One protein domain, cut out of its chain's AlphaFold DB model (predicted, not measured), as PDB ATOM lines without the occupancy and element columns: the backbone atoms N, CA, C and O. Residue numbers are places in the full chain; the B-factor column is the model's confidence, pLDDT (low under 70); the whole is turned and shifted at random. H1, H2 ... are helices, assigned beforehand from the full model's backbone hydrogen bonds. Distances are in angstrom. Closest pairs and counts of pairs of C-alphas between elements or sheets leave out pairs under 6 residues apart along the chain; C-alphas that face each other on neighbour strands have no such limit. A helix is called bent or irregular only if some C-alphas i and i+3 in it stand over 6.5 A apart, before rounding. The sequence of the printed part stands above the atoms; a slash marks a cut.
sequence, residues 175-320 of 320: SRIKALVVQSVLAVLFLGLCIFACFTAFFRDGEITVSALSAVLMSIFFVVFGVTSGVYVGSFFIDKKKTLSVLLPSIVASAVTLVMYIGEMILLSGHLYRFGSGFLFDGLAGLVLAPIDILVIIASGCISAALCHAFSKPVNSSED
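AT A GLANCE: This is residues 175 to 320 of the 320 residues of an uncharacterized protein of Pseudoclostridium thermosuccinogenes (UniProt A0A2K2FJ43). Four long helices form an elongated up-and-down bundle, each running against the one before: H2, H3 and H4 pack together, and H1 covers H2, away from H3. The printed part has 146 residues, four named helices and no named strand: all helix, compact, radius of gyration of the C-alphas 16.9 A, spans 56 by 35 by 22 A.

IN THESE COORDINATES: H1, residues 177 to 203, 37.4 A, begins at C-alpha (180.587, 237.824, 214.920); it is irregular, C-alphas 199 and 202 being 7.9 A apart. H2 is residues 212 to 234. H3, residues 242 to 267, 36.3 A, is only just irregular: C-alphas 245 and 248 are 6.6 A apart. H4, residues 291 to 311, ends at C-alpha (184.089, 230.014, 212.101).

HOW THE PARTS SIT: The hairpin H2 and H3 touches at a steep tilt of 43 degrees, closest C-alphas Gly 226 and Ala 253, 4.2 A. H1 and H3 are apart. Every O i to N i+4 pair is within hydrogen-bond range in H2 and H4, 21 of 23 in H1, 19 of 22 in H3.

THE WHOLE: The printed part has no cut. The link H3 to H4 is long. Residues 199 to 208 and 313 to 320 have pLDDT under 70.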
ATOM      1  N   SER A 175     184.433 238.403 218.963       88.06
ATOM      2  CA  SER A 175     184.796 236.984 218.800       88.06
ATOM      3  C   SER A 175     183.687 236.146 218.152       88.06
ATOM      4  O   SER A 175     183.959 235.336 217.269       88.06
ATOM      5  N   ARG A 176     182.421 236.399 218.514       91.38
ATOM      6  CA  ARG A 176     181.256 235.634 218.033       91.38
ATOM      7  C   ARG A 176     180.674 236.122 216.701       91.38
ATOM      8  O   ARG A 176     179.693 235.547 216.240       91.38
ATOM      9  N   ILE A 177     181.235 237.158 216.067       93.94
ATOM     10  CA  ILE A 177     180.587 237.824 214.920       93.94
ATOM     11  C   ILE A 177     180.293 236.867 213.760       93.94
ATOM     12  O   ILE A 177     179.183 236.870 213.238       93.94
ATOM     13  N   LYS A 178     181.253 236.006 213.396       94.12
ATOM     14  CA  LYS A 178     181.094 235.046 212.296       94.12
ATOM     15  C   LYS A 178     179.967 234.056 212.588       94.12
ATOM     16  O   LYS A 178     179.085 233.877 211.757       94.12
ATOM     17  N   ALA A 179     179.958 233.476 213.789       95.25
ATOM     18  CA  ALA A 179     178.926 232.529 214.198       95.25
ATOM     19  C   ALA A 179     177.534 233.174 214.255       95.25
ATOM     20  O   ALA A 179     176.568 232.565 213.816       95.25
ATOM     21  N   LEU A 180     177.422 234.416 214.741       96.50
ATOM     22  CA  LEU A 180     176.141 235.130 214.798       96.50
ATOM     23  C   LEU A 180     175.600 235.481 213.407       96.50
ATOM     24  O   LEU A 180     174.390 235.414 213.193       96.50
ATOM     25  N   VAL A 181     176.472 235.817 212.452       97.12
ATOM     26  CA  VAL A 181     176.071 236.025 211.051       97.12
ATOM     27  C   VAL A 181     175.559 234.721 210.443       97.12
ATOM     28  O   VAL A 181     174.465 234.715 209.887       97.12
ATOM     29  N   VAL A 182     176.288 233.611 210.606       97.25
ATOM     30  CA  VAL A 182     175.847 232.293 210.108       97.25
ATOM     31  C   VAL A 182     174.526 231.876 210.761       97.25
ATOM     32  O   VAL A 182     173.602 231.492 210.050       97.25
ATOM     33  N   GLN A 183     174.389 232.030 212.083       97.81
ATOM     34  CA  GLN A 183     173.138 231.752 212.795       97.81
ATOM     35  C   GLN A 183     171.981 232.606 212.269       97.81
ATOM     36  O   GLN A 183     170.868 232.109 212.152       97.81
ATOM     37  N   SER A 184     172.226 233.875 211.933       97.81
ATOM     38  CA  SER A 184     171.186 234.765 211.402       97.81
ATOM     39  C   SER A 184     170.724 234.338 210.018       97.81
ATOM     40  O   SER A 184     169.524 234.295 209.769       97.81
ATOM     41  N   VAL A 185     171.661 233.978 209.136       98.00
ATOM     42  CA  VAL A 185     171.338 233.453 207.801       98.00
ATOM     43  C   VAL A 185     170.532 232.161 207.922       98.00
ATOM     44  O   VAL A 185     169.493 232.037 207.283       98.00
ATOM     45  N   LEU A 186     170.962 231.237 208.784       98.06
ATOM     46  CA  LEU A 186     170.251 229.984 209.033       98.06
ATOM     47  C   LEU A 186     168.871 230.207 209.652       98.06
ATOM     48  O   LEU A 186     167.918 229.587 209.209       98.06
ATOM     49  N   ALA A 187     168.733 231.118 210.618       97.19
ATOM     50  CA  ALA A 187     167.447 231.420 211.244       97.19
ATOM     51  C   ALA A 187     166.453 232.039 210.250       97.19
ATOM     52  O   ALA A 187     165.279 231.681 210.265       97.19
ATOM     53  N   VAL A 188     166.912 232.932 209.363       96.19
ATOM     54  CA  VAL A 188     166.073 233.511 208.298       96.19
ATOM     55  C   VAL A 188     165.707 232.459 207.254       96.19
ATOM     56  O   VAL A 188     164.543 232.376 206.870       96.19
ATOM     57  N   LEU A 189     166.667 231.635 206.821       97.31
ATOM     58  CA  LEU A 189     166.409 230.530 205.897       97.31
ATOM     59  C   LEU A 189     165.410 229.539 206.499       97.31
ATOM     60  O   LEU A 189     164.458 229.149 205.832       97.31
ATOM     61  N   PHE A 190     165.595 229.170 207.766       96.25
ATOM     62  CA  PHE A 190     164.717 228.255 208.475       96.25
ATOM     63  C   PHE A 190     163.311 228.835 208.631       96.25
ATOM     64  O   PHE A 190     162.349 228.172 208.263       96.25
ATOM     65  N   LEU A 191     163.179 230.096 209.061       93.88
ATOM     66  CA  LEU A 191     161.891 230.794 209.107       93.88
ATOM     67  C   LEU A 191     161.204 230.808 207.735       93.88
ATOM     68  O   LEU A 191     160.016 230.507 207.641       93.88
ATOM     69  N   GLY A 192     161.950 231.131 206.677       92.75
ATOM     70  CA  GLY A 192     161.450 231.128 205.305       92.75
ATOM     71  C   GLY A 192     160.958 229.749 204.873       92.75
ATOM     72  O   GLY A 192     159.869 229.643 204.318       92.75
ATOM     73  N   LEU A 193     161.705 228.690 205.193       91.75
ATOM     74  CA  LEU A 193     161.301 227.308 204.945       91.75
ATOM     75  C   LEU A 193     160.077 226.902 205.772       91.75
ATOM     76  O   LEU A 193     159.224 226.206 205.238       91.75
ATOM     77  N   CYS A 194     159.936 227.352 207.024       88.50
ATOM     78  CA  CYS A 194     158.726 227.122 207.816       88.50
ATOM     79  C   CYS A 194     157.508 227.786 207.164       88.50
ATOM     80  O   CYS A 194     156.495 227.129 206.959       88.50
ATOM     81  N   ILE A 195     157.621 229.064 206.789       85.38
ATOM     82  CA  ILE A 195     156.548 229.788 206.095       85.38
ATOM     83  C   ILE A 195     156.207 229.077 204.780       85.38
ATOM     84  O   ILE A 195     155.043 228.827 204.487       85.38
ATOM     85  N   PHE A 196     157.220 228.702 203.999       83.69
ATOM     86  CA  PHE A 196     157.030 228.018 202.726       83.69
ATOM     87  C   PHE A 196     156.379 226.635 202.915       83.69
ATOM     88  O   PHE A 196     155.430 226.311 202.198       83.69
ATOM     89  N   ALA A 197     156.798 225.865 203.924       78.94
ATOM     90  CA  ALA A 197     156.223 224.565 204.270       78.94
ATOM     91  C   ALA A 197     154.756 224.688 204.673       78.94
ATOM     92  O   ALA A 197     153.952 223.848 204.301       78.94
ATOM     93  N   CYS A 198     154.359 225.751 205.360       74.25
ATOM     94  CA  CYS A 198     152.951 225.949 205.673       74.25
ATOM     95  C   CYS A 198     152.102 226.309 204.439       74.25
ATOM     96  O   CYS A 198     150.896 226.074 204.450       74.25
ATOM     97  N   PHE A 199     152.688 226.878 203.371       69.69
ATOM     98  CA  PHE A 199     151.910 227.352 202.203       69.69
ATOM     99  C   PHE A 199     151.683 226.219 201.229       69.69
ATOM    100  O   PHE A 199     150.711 226.210 200.479       69.69
ATOM    101  N   THR A 200     152.630 225.299 201.231       65.19
ATOM    102  CA  THR A 200     152.756 224.271 200.221       65.19
ATOM    103  C   THR A 200     152.570 222.884 200.804       65.19
ATOM    104  O   THR A 200     152.255 221.988 200.034       65.19
ATOM    105  N   ALA A 201     152.809 222.691 202.114       59.94
ATOM    106  CA  ALA A 201     153.057 221.394 202.756       59.94
ATOM    107  C   ALA A 201     153.804 220.465 201.788       59.94
ATOM    108  O   ALA A 201     153.348 219.374 201.463       59.94
ATOM    109  N   PHE A 202     154.870 221.044 201.219       56.19
ATOM    110  CA  PHE A 202     155.633 220.679 200.022       56.19
ATOM    111  C   PHE A 202     154.998 219.760 198.975       56.19
ATOM    112  O   PHE A 202     155.672 218.949 198.353       56.19
ATOM    113  N   PHE A 203     153.733 220.054 198.682       63.47
ATOM    114  CA  PHE A 203     152.884 219.517 197.626       63.47
ATOM    115  C   PHE A 203     152.637 218.012 197.762       63.47
ATOM    116  O   PHE A 203     152.927 217.226 196.863       63.47
ATOM    117  N   ARG A 204     152.109 217.635 198.934       59.44
ATOM    118  CA  ARG A 204     151.538 216.316 199.238       59.44
ATOM    119  C   ARG A 204     150.124 216.182 198.669       59.44
ATOM    120  O   ARG A 204     149.272 217.024 198.936       59.44
ATOM    121  N   ASP A 205     149.874 215.050 198.018       57.12
ATOM    122  CA  ASP A 205     148.560 214.653 197.476       57.12
ATOM    123  C   ASP A 205     147.795 213.719 198.430       57.12
ATOM    124  O   ASP A 205     146.772 213.130 198.095       57.12
ATOM    125  N   GLY A 206     148.336 213.570 199.636       54.69
ATOM    126  CA  GLY A 206     147.933 212.603 200.637       54.69
ATOM    127  C   GLY A 206     148.941 211.470 200.783       54.69
ATOM    128  O   GLY A 206     149.087 210.969 201.886       54.69
ATOM    129  N   GLU A 207     149.689 211.122 199.728       60.44
ATOM    130  CA  GLU A 207     150.557 209.927 199.657       60.44
ATOM    131  C   GLU A 207     151.682 209.885 200.706       60.44
ATOM    132  O   GLU A 207     152.334 210.892 200.988       60.44
ATOM    133  N   ILE A 208     151.927 208.697 201.291       68.44
ATOM    134  CA  ILE A 208     153.106 208.458 202.148       68.44
ATOM    135  C   ILE A 208     154.361 208.532 201.281       68.44
ATOM    136  O   ILE A 208     155.401 209.018 201.726       68.44
ATOM    137  N   THR A 209     154.260 208.079 200.035       76.56
ATOM    138  CA  THR A 209     155.308 208.258 199.040       76.56
ATOM    139  C   THR A 209     155.174 209.641 198.428       76.56
ATOM    140  O   THR A 209     154.184 209.950 197.772       76.56
ATOM    141  N   VAL A 210     156.170 210.490 198.644       79.81
ATOM    142  CA  VAL A 210     156.138 211.878 198.181       79.81
ATOM    143  C   VAL A 210     156.855 212.036 196.845       79.81
ATOM    144  O   VAL A 210     157.743 211.258 196.495       79.81
ATOM    145  N   SER A 211     156.501 213.085 196.099       83.38
ATOM    146  CA  SER A 211     157.215 213.438 194.870       83.38
ATOM    147  C   SER A 211     158.699 213.719 195.142       83.38
ATOM    148  O   SER A 211     159.081 214.158 196.230       83.38
ATOM    149  N   ALA A 212     159.550 213.545 194.126       88.31
ATOM    150  CA  ALA A 212     160.983 213.826 194.246       88.31
ATOM    151  C   ALA A 212     161.265 215.276 194.692       88.31
ATOM    152  O   ALA A 212     162.183 215.525 195.472       88.31
ATOM    153  N   LEU A 213     160.449 216.233 194.238       87.94
ATOM    154  CA  LEU A 213     160.559 217.629 194.658       87.94
ATOM    155  C   LEU A 213     160.254 217.793 196.154       87.94
ATOM    156  O   LEU A 213     161.021 218.444 196.863       87.94
ATOM    157  N   SER A 214     159.176 217.169 196.643       85.31
ATOM    158  CA  SER A 214     158.829 217.169 198.069       85.31
ATOM    159  C   SER A 214     159.932 216.524 198.907       85.31
ATOM    160  O   SER A 214     160.352 217.102 199.906       85.31
ATOM    161  N   ALA A 215     160.460 215.374 198.479       89.38
ATOM    162  CA  ALA A 215     161.554 214.682 199.158       89.38
ATOM    163  C   ALA A 215     162.799 215.571 199.325       89.38
ATOM    164  O   ALA A 215     163.376 215.654 200.413       89.38
ATOM    165  N   VAL A 216     163.196 216.285 198.265       92.38
ATOM    166  CA  VAL A 216     164.329 217.224 198.310       92.38
ATOM    167  C   VAL A 216     164.044 218.381 199.268       92.38
ATOM    168  O   VAL A 216     164.892 218.708 200.098       92.38
ATOM    169  N   LEU A 217     162.857 218.987 199.200       91.50
ATOM    170  CA  LEU A 217     162.489 220.111 200.066       91.50
ATOM    171  C   LEU A 217     162.402 219.702 201.541       91.50
ATOM    172  O   LEU A 217     162.902 220.427 202.401       91.50
ATOM    173  N   MET A 218     161.853 218.522 201.836       90.06
ATOM    174  CA  MET A 218     161.832 217.945 203.183       90.06
ATOM    175  C   MET A 218     163.245 217.667 203.700       90.06
ATOM    176  O   MET A 218     163.579 218.055 204.818       90.06
ATOM    177  N   SER A 219     164.112 217.087 202.865       94.62
ATOM    178  CA  SER A 219     165.519 216.853 203.214       94.62
ATOM    179  C   SER A 219     166.236 218.163 203.549       94.62
ATOM    180  O   SER A 219     166.909 218.263 204.574       94.62
ATOM    181  N   ILE A 220     166.057 219.200 202.721       96.62
ATOM    182  CA  ILE A 220     166.617 220.536 202.965       96.62
ATOM    183  C   ILE A 220     166.075 221.112 204.274       96.62
ATOM    184  O   ILE A 220     166.855 221.626 205.076       96.62
ATOM    185  N   PHE A 221     164.767 221.004 204.516       94.88
ATOM    186  CA  PHE A 221     164.137 221.474 205.748       94.88
ATOM    187  C   PHE A 221     164.769 220.827 206.984       94.88
ATOM    188  O   PHE A 221     165.191 221.535 207.899       94.88
ATOM    189  N   PHE A 222     164.897 219.499 206.991       96.19
ATOM    190  CA  PHE A 222     165.436 218.735 208.119       96.19
ATOM    191  C   PHE A 222     166.921 219.035 208.347       96.19
ATOM    192  O   PHE A 222     167.343 219.252 209.484       96.19
ATOM    193  N   VAL A 223     167.710 219.138 207.271       98.38
ATOM    194  CA  VAL A 223     169.120 219.537 207.361       98.38
ATOM    195  C   VAL A 223     169.254 220.946 207.933       98.38
ATOM    196  O   VAL A 223     170.011 221.141 208.881       98.38
ATOM    197  N   VAL A 224     168.524 221.933 207.403       98.44
ATOM    198  CA  VAL A 224     168.587 223.323 207.887       98.44
ATOM    199  C   VAL A 224     168.136 223.414 209.343       98.44
ATOM    200  O   VAL A 224     168.770 224.118 210.130       98.44
ATOM    201  N   PHE A 225     167.100 222.670 209.729       97.69
ATOM    202  CA  PHE A 225     166.624 222.569 211.107       97.69
ATOM    203  C   PHE A 225     167.716 222.058 212.068       97.69
ATOM    204  O   PHE A 225     168.030 222.712 213.072       97.69
ATOM    205  N   GLY A 226     168.363 220.938 211.728       98.19
ATOM    206  CA  GLY A 226     169.474 220.384 212.504       98.19
ATOM    207  C   GLY A 226     170.676 221.323 212.564       98.19
ATOM    208  O   GLY A 226     171.189 221.623 213.644       98.19
ATOM    209  N   VAL A 227     171.095 221.861 211.417       98.62
ATOM    210  CA  VAL A 227     172.239 222.781 211.311       98.62
ATOM    211  C   VAL A 227     171.997 224.068 212.105       98.62
ATOM    212  O   VAL A 227     172.909 224.540 212.778       98.62
ATOM    213  N   THR A 228     170.774 224.607 212.108       98.50
ATOM    214  CA  THR A 228     170.403 225.787 212.913       98.50
ATOM    215  C   THR A 228     170.605 225.537 214.409       98.50
ATOM    216  O   THR A 228     171.099 226.411 215.127       98.50
ATOM    217  N   SER A 229     170.276 224.332 214.875       98.25
ATOM    218  CA  SER A 229     170.475 223.912 216.268       98.25
ATOM    219  C   SER A 229     171.950 223.660 216.590       98.25
ATOM    220  O   SER A 229     172.447 224.074 217.639       98.25
ATOM    221  N   GLY A 230     172.681 223.037 215.664       97.81
ATOM    222  CA  GLY A 230     174.119 222.819 215.783       97.81
ATOM    223  C   GLY A 230     174.899 224.128 215.872       97.81
ATOM    224  O   GLY A 230     175.645 224.333 216.828       97.81
ATOM    225  N   VAL A 231     174.678 225.062 214.942       97.75
ATOM    226  CA  VAL A 231     175.342 226.376 214.945       97.75
ATOM    227  C   VAL A 231     174.945 227.202 216.170       97.75
ATOM    228  O   VAL A 231     175.808 227.881 216.734       97.75
ATOM    229  N   TYR A 232     173.704 227.085 216.662       97.56
ATOM    230  CA  TYR A 232     173.300 227.699 217.929       97.56
ATOM    231  C   TYR A 232     174.227 227.248 219.063       97.56
ATOM    232  O   TYR A 232     174.837 228.098 219.718       97.56
ATOM    233  N   VAL A 233     174.420 225.935 219.239       96.81
ATOM    234  CA  VAL A 233     175.337 225.382 220.251       96.81
ATOM    235  C   VAL A 233     176.786 225.783 219.972       96.81
ATOM    236  O   VAL A 233     177.465 226.294 220.864       96.81
ATOM    237  N   GLY A 234     177.251 225.638 218.730       94.88
ATOM    238  CA  GLY A 234     178.613 225.989 218.319       94.88
ATOM    239  C   GLY A 234     178.966 227.446 218.601       94.88
ATOM    240  O   GLY A 234     180.096 227.750 218.980       94.88
ATOM    241  N   SER A 235     177.983 228.348 218.538       94.44
ATOM    242  CA  SER A 235     178.184 229.769 218.823       94.44
ATOM    243  C   SER A 235     178.619 230.073 220.265       94.44
ATOM    244  O   SER A 235     179.138 231.166 220.510       94.44
ATOM    245  N   PHE A 236     178.416 229.152 221.217       92.81
ATOM    246  CA  PHE A 236     178.837 229.294 222.620       92.81
ATOM    247  C   PHE A 236     180.218 228.703 222.907       92.81
ATOM    248  O   PHE A 236     180.880 229.136 223.849       92.81
ATOM    249  N   PHE A 237     180.663 227.741 222.099       92.56
ATOM    250  CA  PHE A 237     181.924 227.017 222.292       92.56
ATOM    251  C   PHE A 237     183.031 227.487 221.342       92.56
ATOM    252  O   PHE A 237     184.006 226.772 221.112       92.56
ATOM    253  N   ILE A 238     182.907 228.704 220.810       86.50
ATOM    254  CA  ILE A 238     183.951 229.346 220.004       86.50
ATOM    255  C   ILE A 238     185.241 229.443 220.832       86.50
ATOM    256  O   ILE A 238     185.201 229.668 222.042       86.50
ATOM    257  N   ASP A 239     186.379 229.236 220.171       84.56
ATOM    258  CA  ASP A 239     187.725 229.222 220.764       84.56
ATOM    259  C   ASP A 239     187.962 228.093 221.796       84.56
ATOM    260  O   ASP A 239     188.940 228.115 222.543       84.56
ATOM    261  N   LYS A 240     187.091 227.073 221.850       88.44
ATOM    262  CA  LYS A 240     187.321 225.834 222.616       88.44
ATOM    263  C   LYS A 240     187.920 224.734 221.739       88.44
ATOM    264  O   LYS A 240     187.848 224.783 220.508       88.44
ATOM    265  N   LYS A 241     188.482 223.700 222.382       91.19
ATOM    266  CA  LYS A 241     189.010 222.500 221.709       91.19
ATOM    267  C   LYS A 241     187.996 221.908 220.724       91.19
ATOM    268  O   LYS A 241     186.791 221.959 220.977       91.19
ATOM    269  N   LYS A 242     188.485 221.298 219.635       89.69
ATOM    270  CA  LYS A 242     187.663 220.796 218.511       89.69
ATOM    271  C   LYS A 242     186.517 219.870 218.938       89.69
ATOM    272  O   LYS A 242     185.474 219.850 218.292       89.69
ATOM    273  N   THR A 243     186.672 219.140 220.043       91.50
ATOM    274  CA  THR A 243     185.598 218.294 220.580       91.50
ATOM    275  C   THR A 243     184.373 219.101 221.025       91.50
ATOM    276  O   THR A 243     183.248 218.676 220.791       91.50
ATOM    277  N   LEU A 244     184.564 220.288 221.602       92.31
ATOM    278  CA  LEU A 244     183.468 221.162 222.030       92.31
ATOM    279  C   LEU A 244     183.026 222.137 220.937       92.31
ATOM    280  O   LEU A 244     181.843 222.434 220.835       92.31
ATOM    281  N   SER A 245     183.959 222.637 220.126       92.50
ATOM    282  CA  SER A 245     183.661 223.652 219.109       92.50
ATOM    283  C   SER A 245     183.141 223.079 217.790       92.50
ATOM    284  O   SER A 245     182.510 223.814 217.042       92.50
ATOM    285  N   VAL A 246     183.370 221.791 217.501       94.56
ATOM    286  CA  VAL A 246     182.980 221.155 216.227       94.56
ATOM    287  C   VAL A 246     182.174 219.876 216.450       94.56
ATOM    288  O   VAL A 246     181.056 219.767 215.950       94.56
ATOM    289  N   LEU A 247     182.708 218.919 217.220       95.94
ATOM    290  CA  LEU A 247     182.069 217.607 217.381       95.94
ATOM    291  C   LEU A 247     180.740 217.701 218.144       95.94
ATOM    292  O   LEU A 247     179.741 217.160 217.685       95.94
ATOM    293  N   LEU A 248     180.697 218.418 219.271       96.88
ATOM    294  CA  LEU A 248     179.461 218.598 220.038       96.88
ATOM    295  C   LEU A 248     178.338 219.264 219.202       96.88
ATOM    296  O   LEU A 248     177.256 218.685 219.128       96.88
ATOM    297  N   PRO A 249     178.557 220.403 218.513       97.19
ATOM    298  CA  PRO A 249     177.580 220.990 217.585       97.19
ATOM    299  C   PRO A 249     177.106 220.057 216.468       97.19
ATOM    300  O   PRO A 249     175.951 220.127 216.048       97.19
ATOM    301  N   SER A 250     177.991 219.193 215.972       98.06
ATOM    302  CA  SER A 250     177.669 218.183 214.963       98.06
ATOM    303  C   SER A 250     176.740 217.102 215.519       98.06
ATOM    304  O   SER A 250     175.700 216.826 214.925       98.06
ATOM    305  N   ILE A 251     177.050 216.571 216.707       98.31
ATOM    306  CA  ILE A 251     176.200 215.599 217.412       98.31
ATOM    307  C   ILE A 251     174.835 216.210 217.730       98.31
ATOM    308  O   ILE A 251     173.817 215.565 217.501       98.31
ATOM    309  N   VAL A 252     174.797 217.455 218.219       98.25
ATOM    310  CA  VAL A 252     173.534 218.151 218.504       98.25
ATOM    311  C   VAL A 252     172.707 218.324 217.234       98.25
ATOM    312  O   VAL A 252     171.512 218.058 217.274       98.25
ATOM    313  N   ALA A 253     173.316 218.720 216.112       98.44
ATOM    314  CA  ALA A 253     172.598 218.841 214.844       98.44
ATOM    315  C   ALA A 253     171.959 217.508 214.429       98.44
ATOM    316  O   ALA A 253     170.752 217.468 214.206       98.44
ATOM    317  N   SER A 254     172.727 216.413 214.424       98.50
ATOM    318  CA  SER A 254     172.205 215.082 214.094       98.50
ATOM    319  C   SER A 254     171.111 214.623 215.061       98.50
ATOM    320  O   SER A 254     170.075 214.125 214.628       98.50
ATOM    321  N   ALA A 255     171.309 214.811 216.368       98.12
ATOM    322  CA  ALA A 255     170.342 214.410 217.386       98.12
ATOM    323  C   ALA A 255     169.029 215.194 217.266       98.12
ATOM    324  O   ALA A 255     167.951 214.614 217.362       98.12
ATOM    325  N   VAL A 256     169.106 216.500 217.011       97.44
ATOM    326  CA  VAL A 256     167.922 217.338 216.819       97.44
ATOM    327  C   VAL A 256     167.198 216.954 215.524       97.44
ATOM    328  O   VAL A 256     165.981 216.788 215.551       97.44
ATOM    329  N   THR A 257     167.912 216.684 214.425       97.50
ATOM    330  CA  THR A 257     167.307 216.142 213.191       97.50
ATOM    331  C   THR A 257     166.616 214.798 213.429       97.50
ATOM    332  O   THR A 257     165.501 214.589 212.959       97.50
ATOM    333  N   LEU A 258     167.220 213.894 214.208       96.44
ATOM    334  CA  LEU A 258     166.584 212.631 214.596       96.44
ATOM    335  C   LEU A 258     165.298 212.869 215.404       96.44
ATOM    336  O   LEU A 258     164.285 212.222 215.158       96.44
ATOM    337  N   VAL A 259     165.312 213.822 216.337       94.81
ATOM    338  CA  VAL A 259     164.121 214.217 217.103       94.81
ATOM    339  C   VAL A 259     163.015 214.759 216.186       94.81
ATOM    340  O   VAL A 259     161.842 214.502 216.447       94.81
ATOM    341  N   MET A 260     163.358 215.421 215.073       92.75
ATOM    342  CA  MET A 260     162.379 215.818 214.052       92.75
ATOM    343  C   MET A 260     161.729 214.614 213.367       92.75
ATOM    344  O   MET A 260     160.508 214.587 213.237       92.75
ATOM    345  N   TYR A 261     162.519 213.602 212.994       92.12
ATOM    346  CA  TYR A 261     161.999 212.339 212.458       92.12
ATOM    347  C   TYR A 261     161.110 211.608 213.467       92.12
ATOM    348  O   TYR A 261     160.063 211.094 213.097       92.12
ATOM    349  N   ILE A 262     161.462 211.606 214.755       89.94
ATOM    350  CA  ILE A 262     160.581 211.070 215.805       89.94
ATOM    351  C   ILE A 262     159.273 211.873 215.861       89.94
ATOM    352  O   ILE A 262     158.196 211.287 215.950       89.94
ATOM    353  N   GLY A 263     159.351 213.202 215.769       84.62
ATOM    354  CA  GLY A 263     158.183 214.077 215.689       84.62
ATOM    355  C   GLY A 263     157.299 213.777 214.476       84.62
ATOM    356  O   GLY A 263     156.086 213.695 214.629       84.62
ATOM    357  N   GLU A 264     157.887 213.566 213.296       82.06
ATOM    358  CA  GLU A 264     157.166 213.138 212.087       82.06
ATOM    359  C   GLU A 264     156.534 211.752 212.266       82.06
ATOM    360  O   GLU A 264     155.371 211.554 211.932       82.06
ATOM    361  N   MET A 265     157.260 210.812 212.868       81.88
ATOM    362  CA  MET A 265     156.753 209.469 213.129       81.88
ATOM    363  C   MET A 265     155.528 209.492 214.039       81.88
ATOM    364  O   MET A 265     154.545 208.799 213.781       81.88
ATOM    365  N   ILE A 266     155.556 210.313 215.089       77.88
ATOM    366  CA  ILE A 266     154.397 210.522 215.958       77.88
ATOM    367  C   ILE A 266     153.268 211.194 215.168       77.88
ATOM    368  O   ILE A 266     152.132 210.734 215.244       77.88
ATOM    369  N   LEU A 267     153.585 212.215 214.362       73.38
ATOM    370  CA  LEU A 267     152.629 212.931 213.511       73.38
ATOM    371  C   LEU A 267     151.911 212.009 212.506       73.38
ATOM    372  O   LEU A 267     150.757 212.254 212.164       73.38
ATOM    373  N   LEU A 268     152.564 210.945 212.039       71.12
ATOM    374  CA  LEU A 268     152.030 210.001 211.050       71.12
ATOM    375  C   LEU A 268     151.686 208.632 211.648       71.12
ATOM    376  O   LEU A 268     151.653 207.636 210.929       71.12
ATOM    377  N   SER A 269     151.404 208.563 212.954       73.75
ATOM    378  CA  SER A 269     150.945 207.331 213.622       73.75
ATOM    379  C   SER A 269     151.891 206.130 213.453       73.75
ATOM    380  O   SER A 269     151.444 205.004 213.250       73.75
ATOM    381  N   GLY A 270     153.202 206.358 213.537       73.81
ATOM    382  CA  GLY A 270     154.231 205.316 213.426       73.81
ATOM    383  C   GLY A 270     154.857 205.175 212.037       73.81
ATOM    384  O   GLY A 270     155.735 204.334 211.860       73.81
ATOM    385  N   HIS A 271     154.450 205.995 211.064       77.81
ATOM    386  CA  HIS A 271     155.007 206.002 209.708       77.81
ATOM    387  C   HIS A 271     155.933 207.200 209.467       77.81
ATOM    388  O   HIS A 271     155.912 208.166 210.213       77.81
ATOM    389  N   LEU A 272     156.740 207.153 208.410       81.12
ATOM    390  CA  LEU A 272     157.527 208.287 207.919       81.12
ATOM    391  C   LEU A 272     157.224 208.496 206.442       81.12
ATOM    392  O   LEU A 272     156.840 207.540 205.758       81.12
ATOM    393  N   TYR A 273     157.424 209.716 205.952       80.75
ATOM    394  CA  TYR A 273     157.341 209.970 204.520       80.75
ATOM    395  C   TYR A 273     158.421 209.199 203.768       80.75
ATOM    396  O   TYR A 273     159.577 209.129 204.179       80.75
ATOM    397  N   ARG A 274     158.035 208.607 202.639       84.19
ATOM    398  CA  ARG A 274     158.920 207.827 201.778       84.19
ATOM    399  C   ARG A 274     159.293 208.663 200.569       84.19
ATOM    400  O   ARG A 274     158.436 209.135 199.832       84.19
ATOM    401  N   PHE A 275     160.591 208.862 200.366       87.06
ATOM    402  CA  PHE A 275     161.107 209.714 199.287       87.06
ATOM    403  C   PHE A 275     161.119 209.022 197.913       87.06
ATOM    404  O   PHE A 275     161.547 209.612 196.923       87.06
ATOM    405  N   GLY A 276     160.670 207.770 197.856       84.75
ATOM    406  CA  GLY A 276     160.632 206.925 196.671       84.75
ATOM    407  C   GLY A 276     160.397 205.470 197.069       84.75
ATOM    408  O   GLY A 276     160.008 205.189 198.200       84.75
ATOM    409  N   SER A 277     160.671 204.551 196.147       84.06
ATOM    410  CA  SER A 277     160.564 203.101 196.354       84.06
ATOM    411  C   SER A 277     161.918 202.406 196.215       84.06
ATOM    412  O   SER A 277     162.739 202.812 195.387       84.06
ATOM    413  N   GLY A 278     162.113 201.303 196.934       87.81
ATOM    414  CA  GLY A 278     163.313 200.472 196.861       87.81
ATOM    415  C   GLY A 278     164.255 200.713 198.036       87.81
ATOM    416  O   GLY A 278     164.055 201.615 198.842       87.81
ATOM    417  N   PHE A 279     165.334 199.929 198.109       88.81
ATOM    418  CA  PHE A 279     166.181 199.805 199.306       88.81
ATOM    419  C   PHE A 279     166.604 201.129 199.972       88.81
ATOM    420  O   PHE A 279     166.645 201.206 201.193       88.81
ATOM    421  N   LEU A 280     166.925 202.171 199.195       91.31
ATOM    422  CA  LEU A 280     167.368 203.465 199.735       91.31
ATOM    423  C   LEU A 280     166.244 204.242 200.450       91.31
ATOM    424  O   LEU A 280     166.519 205.075 201.315       91.31
ATOM    425  N   PHE A 281     165.000 203.994 200.055       90.25
ATOM    426  CA  PHE A 281     163.814 204.738 200.466       90.25
ATOM    427  C   PHE A 281     162.880 203.920 201.361       90.25
ATOM    428  O   PHE A 281     162.085 204.499 202.100       90.25
ATOM    429  N   ASP A 282     163.013 202.596 201.341       85.12
ATOM    430  CA  ASP A 282     162.266 201.684 202.194       85.12
ATOM    431  C   ASP A 282     162.870 201.637 203.608       85.12
ATOM    432  O   ASP A 282     164.081 201.770 203.805       85.12
ATOM    433  N   GLY A 283     162.014 201.450 204.615       84.75
ATOM    434  CA  GLY A 283     162.453 201.300 206.004       84.75
ATOM    435  C   GLY A 283     163.342 200.069 206.186       84.75
ATOM    436  O   GLY A 283     163.086 199.012 205.605       84.75
ATOM    437  N   LEU A 284     164.387 200.192 207.003       87.12
ATOM    438  CA  LEU A 284     165.259 199.063 207.331       87.12
ATOM    439  C   LEU A 284     164.525 198.036 208.210       87.12
ATOM    440  O   LEU A 284     163.642 198.375 208.992       87.12
ATOM    441  N   ALA A 285     164.909 196.760 208.133       83.31
ATOM    442  CA  ALA A 285     164.294 195.723 208.966       83.31
ATOM    443  C   ALA A 285     164.421 196.074 210.465       83.31
ATOM    444  O   ALA A 285     165.526 196.183 210.995       83.31
ATOM    445  N   GLY A 286     163.283 196.266 211.140       79.81
ATOM    446  CA  GLY A 286     163.220 196.665 212.551       79.81
ATOM    447  C   GLY A 286     163.340 198.171 212.828       79.81
ATOM    448  O   GLY A 286     163.245 198.566 213.987       79.81
ATOM    449  N   LEU A 287     163.507 199.020 211.804       85.44
ATOM    450  CA  LEU A 287     163.557 200.480 211.930       85.44
ATOM    451  C   LEU A 287     162.593 201.155 210.947       85.44
ATOM    452  O   LEU A 287     162.552 200.843 209.764       85.44
ATOM    453  N   VAL A 288     161.856 202.160 211.421       85.69
ATOM    454  CA  VAL A 288     160.979 202.951 210.540       85.69
ATOM    455  C   VAL A 288     161.802 203.805 209.561       85.69
ATOM    456  O   VAL A 288     161.371 204.025 208.428       85.69
ATOM    457  N   LEU A 289     163.000 204.236 209.971       91.38
ATOM    458  CA  LEU A 289     163.924 205.039 209.166       91.38
ATOM    459  C   LEU A 289     164.437 204.266 207.944       91.38
ATOM    460  O   LEU A 289     164.892 203.124 208.058       91.38
ATOM    461  N   ALA A 290     164.405 204.924 206.790       93.06
ATOM    462  CA  ALA A 290     165.070 204.474 205.576       93.06
ATOM    463  C   ALA A 290     166.554 204.891 205.565       93.06
ATOM    464  O   ALA A 290     166.947 205.825 206.277       93.06
ATOM    465  N   PRO A 291     167.404 204.264 204.730       95.19
ATOM    466  CA  PRO A 291     168.787 204.700 204.548       95.19
ATOM    467  C   PRO A 291     168.921 206.187 204.201       95.19
ATOM    468  O   PRO A 291     169.826 206.850 204.710       95.19
ATOM    469  N   ILE A 292     168.013 206.735 203.386       95.06
ATOM    470  CA  ILE A 292     168.028 208.162 203.047       95.06
ATOM    471  C   ILE A 292     167.801 209.064 204.269       95.06
ATOM    472  O   ILE A 292     168.457 210.096 204.385       95.06
ATOM    473  N   ASP A 293     166.966 208.650 205.225       95.56
ATOM    474  CA  ASP A 293     166.703 209.426 206.442       95.56
ATOM    475  C   ASP A 293     167.954 209.505 207.319       95.56
ATOM    476  O   ASP A 293     168.314 210.558 207.849       95.56
ATOM    477  N   ILE A 294     168.685 208.390 207.406       96.12
ATOM    478  CA  ILE A 294     169.975 208.322 208.098       96.12
ATOM    479  C   ILE A 294     170.991 209.249 207.416       96.12
ATOM    480  O   ILE A 294     171.729 209.959 208.101       96.12
ATOM    481  N   LEU A 295     171.009 209.296 206.080       96.94
ATOM    482  CA  LEU A 295     171.872 210.216 205.338       96.94
ATOM    483  C   LEU A 295     171.518 211.683 205.607       96.94
ATOM    484  O   LEU A 295     172.431 212.482 205.789       96.94
ATOM    485  N   VAL A 296     170.233 212.041 205.697       97.88
ATOM    486  CA  VAL A 296     169.779 213.395 206.070       97.88
ATOM    487  C   VAL A 296     170.253 213.762 207.482       97.88
ATOM    488  O   VAL A 296     170.803 214.849 207.695       97.88
ATOM    489  N   ILE A 297     170.124 212.838 208.440       98.19
ATOM    490  CA  ILE A 297     170.616 213.019 209.814       98.19
ATOM    491  C   ILE A 297     172.132 213.256 209.814       98.19
ATOM    492  O   ILE A 297     172.598 214.249 210.377       98.19
ATOM    493  N   ILE A 298     172.906 212.400 209.140       98.12
ATOM    494  CA  ILE A 298     174.368 212.529 209.048       98.12
ATOM    495  C   ILE A 298     174.759 213.830 208.339       98.12
ATOM    496  O   ILE A 298     175.651 214.535 208.810       98.12
ATOM    497  N   ALA A 299     174.077 214.192 207.250       98.31
ATOM    498  CA  ALA A 299     174.333 215.420 206.507       98.31
ATOM    499  C   ALA A 299     174.172 216.658 207.398       98.31
ATOM    500  O   ALA A 299     175.029 217.543 207.367       98.31
ATOM    501  N   SER A 300     173.143 216.694 208.252       98.31
ATOM    502  CA  SER A 300     172.952 217.790 209.211       98.31
ATOM    503  C   SER A 300     174.143 217.938 210.171       98.31
ATOM    504  O   SER A 300     174.654 219.046 210.370       98.31
ATOM    505  N   GLY A 301     174.667 216.823 210.690       98.06
ATOM    506  CA  GLY A 301     175.855 216.802 211.539       98.06
ATOM    507  C   GLY A 301     177.128 217.204 210.798       98.06
ATOM    508  O   GLY A 301     177.902 218.010 211.317       98.06
ATOM    509  N   CYS A 302     177.346 216.696 209.585       98.19
ATOM    510  CA  CYS A 302     178.525 216.999 208.772       98.19
ATOM    511  C   CYS A 302     178.572 218.475 208.355       98.19
ATOM    512  O   CYS A 302     179.613 219.122 208.481       98.19
ATOM    513  N   ILE A 303     177.444 219.037 207.914       98.19
ATOM    514  CA  ILE A 303     177.348 220.454 207.538       98.19
ATOM    515  C   ILE A 303     177.546 221.341 208.772       98.19
ATOM    516  O   ILE A 303     178.308 222.307 208.713       98.19
ATOM    517  N   SER A 304     176.935 220.991 209.910       97.75
ATOM    518  CA  SER A 304     177.159 221.691 211.182       97.75
ATOM    519  C   SER A 304     178.639 221.674 211.585       97.75
ATOM    520  O   SER A 304     179.194 222.721 211.919       97.75
ATOM    521  N   ALA A 305     179.311 220.521 211.474       97.12
ATOM    522  CA  ALA A 305     180.742 220.395 211.742       97.12
ATOM    523  C   ALA A 305     181.574 221.303 210.826       97.12
ATOM    524  O   ALA A 305     182.446 222.028 211.306       97.12
ATOM    525  N   ALA A 306     181.289 221.302 209.521       96.81
ATOM    526  CA  ALA A 306     182.002 222.118 208.543       96.81
ATOM    527  C   ALA A 306     181.844 223.620 208.825       96.81
ATOM    528  O   ALA A 306     182.837 224.349 208.866       96.81
ATOM    529  N   LEU A 307     180.616 224.080 209.095       96.38
ATOM    530  CA  LEU A 307     180.349 225.474 209.447       96.38
ATOM    531  C   LEU A 307     181.053 225.861 210.749       96.38
ATOM    532  O   LEU A 307     181.766 226.865 210.784       96.38
ATOM    533  N   CYS A 308     180.908 225.048 211.797       94.75
ATOM    534  CA  CYS A 308     181.532 225.312 213.089       94.75
ATOM    535  C   CYS A 308     183.056 225.307 213.009       94.75
ATOM    536  O   CYS A 308     183.703 226.140 213.642       94.75
ATOM    537  N   HIS A 309     183.642 224.439 212.185       93.50
ATOM    538  CA  HIS A 309     185.070 224.455 211.907       93.50
ATOM    539  C   HIS A 309     185.500 225.739 211.184       93.50
ATOM    540  O   HIS A 309     186.508 226.332 211.556       93.50
ATOM    541  N   ALA A 310     184.717 226.212 210.209       91.44
ATOM    542  CA  ALA A 310     185.039 227.402 209.420       91.44
ATOM    543  C   ALA A 310     185.015 228.710 210.233       91.44
ATOM    544  O   ALA A 310     185.786 229.633 209.947       91.44
ATOM    545  N   PHE A 311     184.136 228.826 211.238       88.81
ATOM    546  CA  PHE A 311     184.089 230.014 212.101       88.81
ATOM    547  C   PHE A 311     184.836 229.871 213.434       88.81
ATOM    548  O   PHE A 311     185.065 230.891 214.087       88.81
ATOM    549  N   SER A 312     185.243 228.661 213.828       82.88
ATOM    550  CA  SER A 312     186.114 228.451 214.991       82.88
ATOM    551  C   SER A 312     187.566 228.735 214.620       82.88
ATOM    552  O   SER A 312     188.055 228.285 213.587       82.88
ATOM    553  N   LYS A 313     188.291 229.478 215.460       67.88
ATOM    554  CA  LYS A 313     189.736 229.634 215.265       67.88
ATOM    555  C   LYS A 313     190.445 228.311 215.580       67.88
ATOM    556  O   LYS A 313     190.022 227.611 216.504       67.88
ATOM    557  N   PRO A 314     191.524 227.960 214.861       56.31
ATOM    558  CA  PRO A 314     192.386 226.874 215.294       56.31
ATOM    559  C   PRO A 314     192.956 227.231 216.670       56.31
ATOM    560  O   PRO A 314     193.642 228.238 216.826       56.31
ATOM    561  N   VAL A 315     192.634 226.420 217.677       54.25
ATOM    562  CA  VAL A 315     193.390 226.410 218.930       54.25
ATOM    563  C   VAL A 315     194.745 225.810 218.570       54.25
ATOM    564  O   VAL A 315     194.782 224.672 218.094       54.25
ATOM    565  N   ASN A 316     195.830 226.572 218.720       46.84
ATOM    566  CA  ASN A 316     197.171 226.000 218.644       46.84
ATOM    567  C   ASN A 316     197.236 224.887 219.690       46.84
ATOM    568  O   ASN A 316     197.075 225.139 220.880       46.84
ATOM    569  N   SER A 317     197.380 223.649 219.226       45.72
ATOM    570  CA  SER A 317     197.512 222.450 220.048       45.72
ATOM    571  C   SER A 317     198.913 222.403 220.653       45.72
ATOM    572  O   SER A 317     199.741 221.580 220.272       45.72
ATOM    573  N   SER A 318     199.192 223.364 221.523       39.94
ATOM    574  CA  SER A 318     200.427 223.488 222.281       39.94
ATOM    575  C   SER A 318     200.091 224.116 223.630       39.94
ATOM    576  O   SER A 318     200.490 225.242 223.886       39.94
ATOM    577  N   GLU A 319     199.248 223.437 224.404       41.19
ATOM    578  CA  GLU A 319     199.141 223.511 225.867       41.19
ATOM    579  C   GLU A 319     198.014 222.546 226.291       41.19
ATOM    580  O   GLU A 319     196.885 222.652 225.804       41.19
ATOM    581  N   ASP A 320     198.401 221.602 227.158       36.12
ATOM    582  CA  ASP A 320     197.699 220.442 227.749       36.12
ATOM    583  C   ASP A 320     197.674 219.125 226.949       36.12
ATOM    584  O   ASP A 320     196.770 218.901 226.106       36.12
TER     585      ASP A 320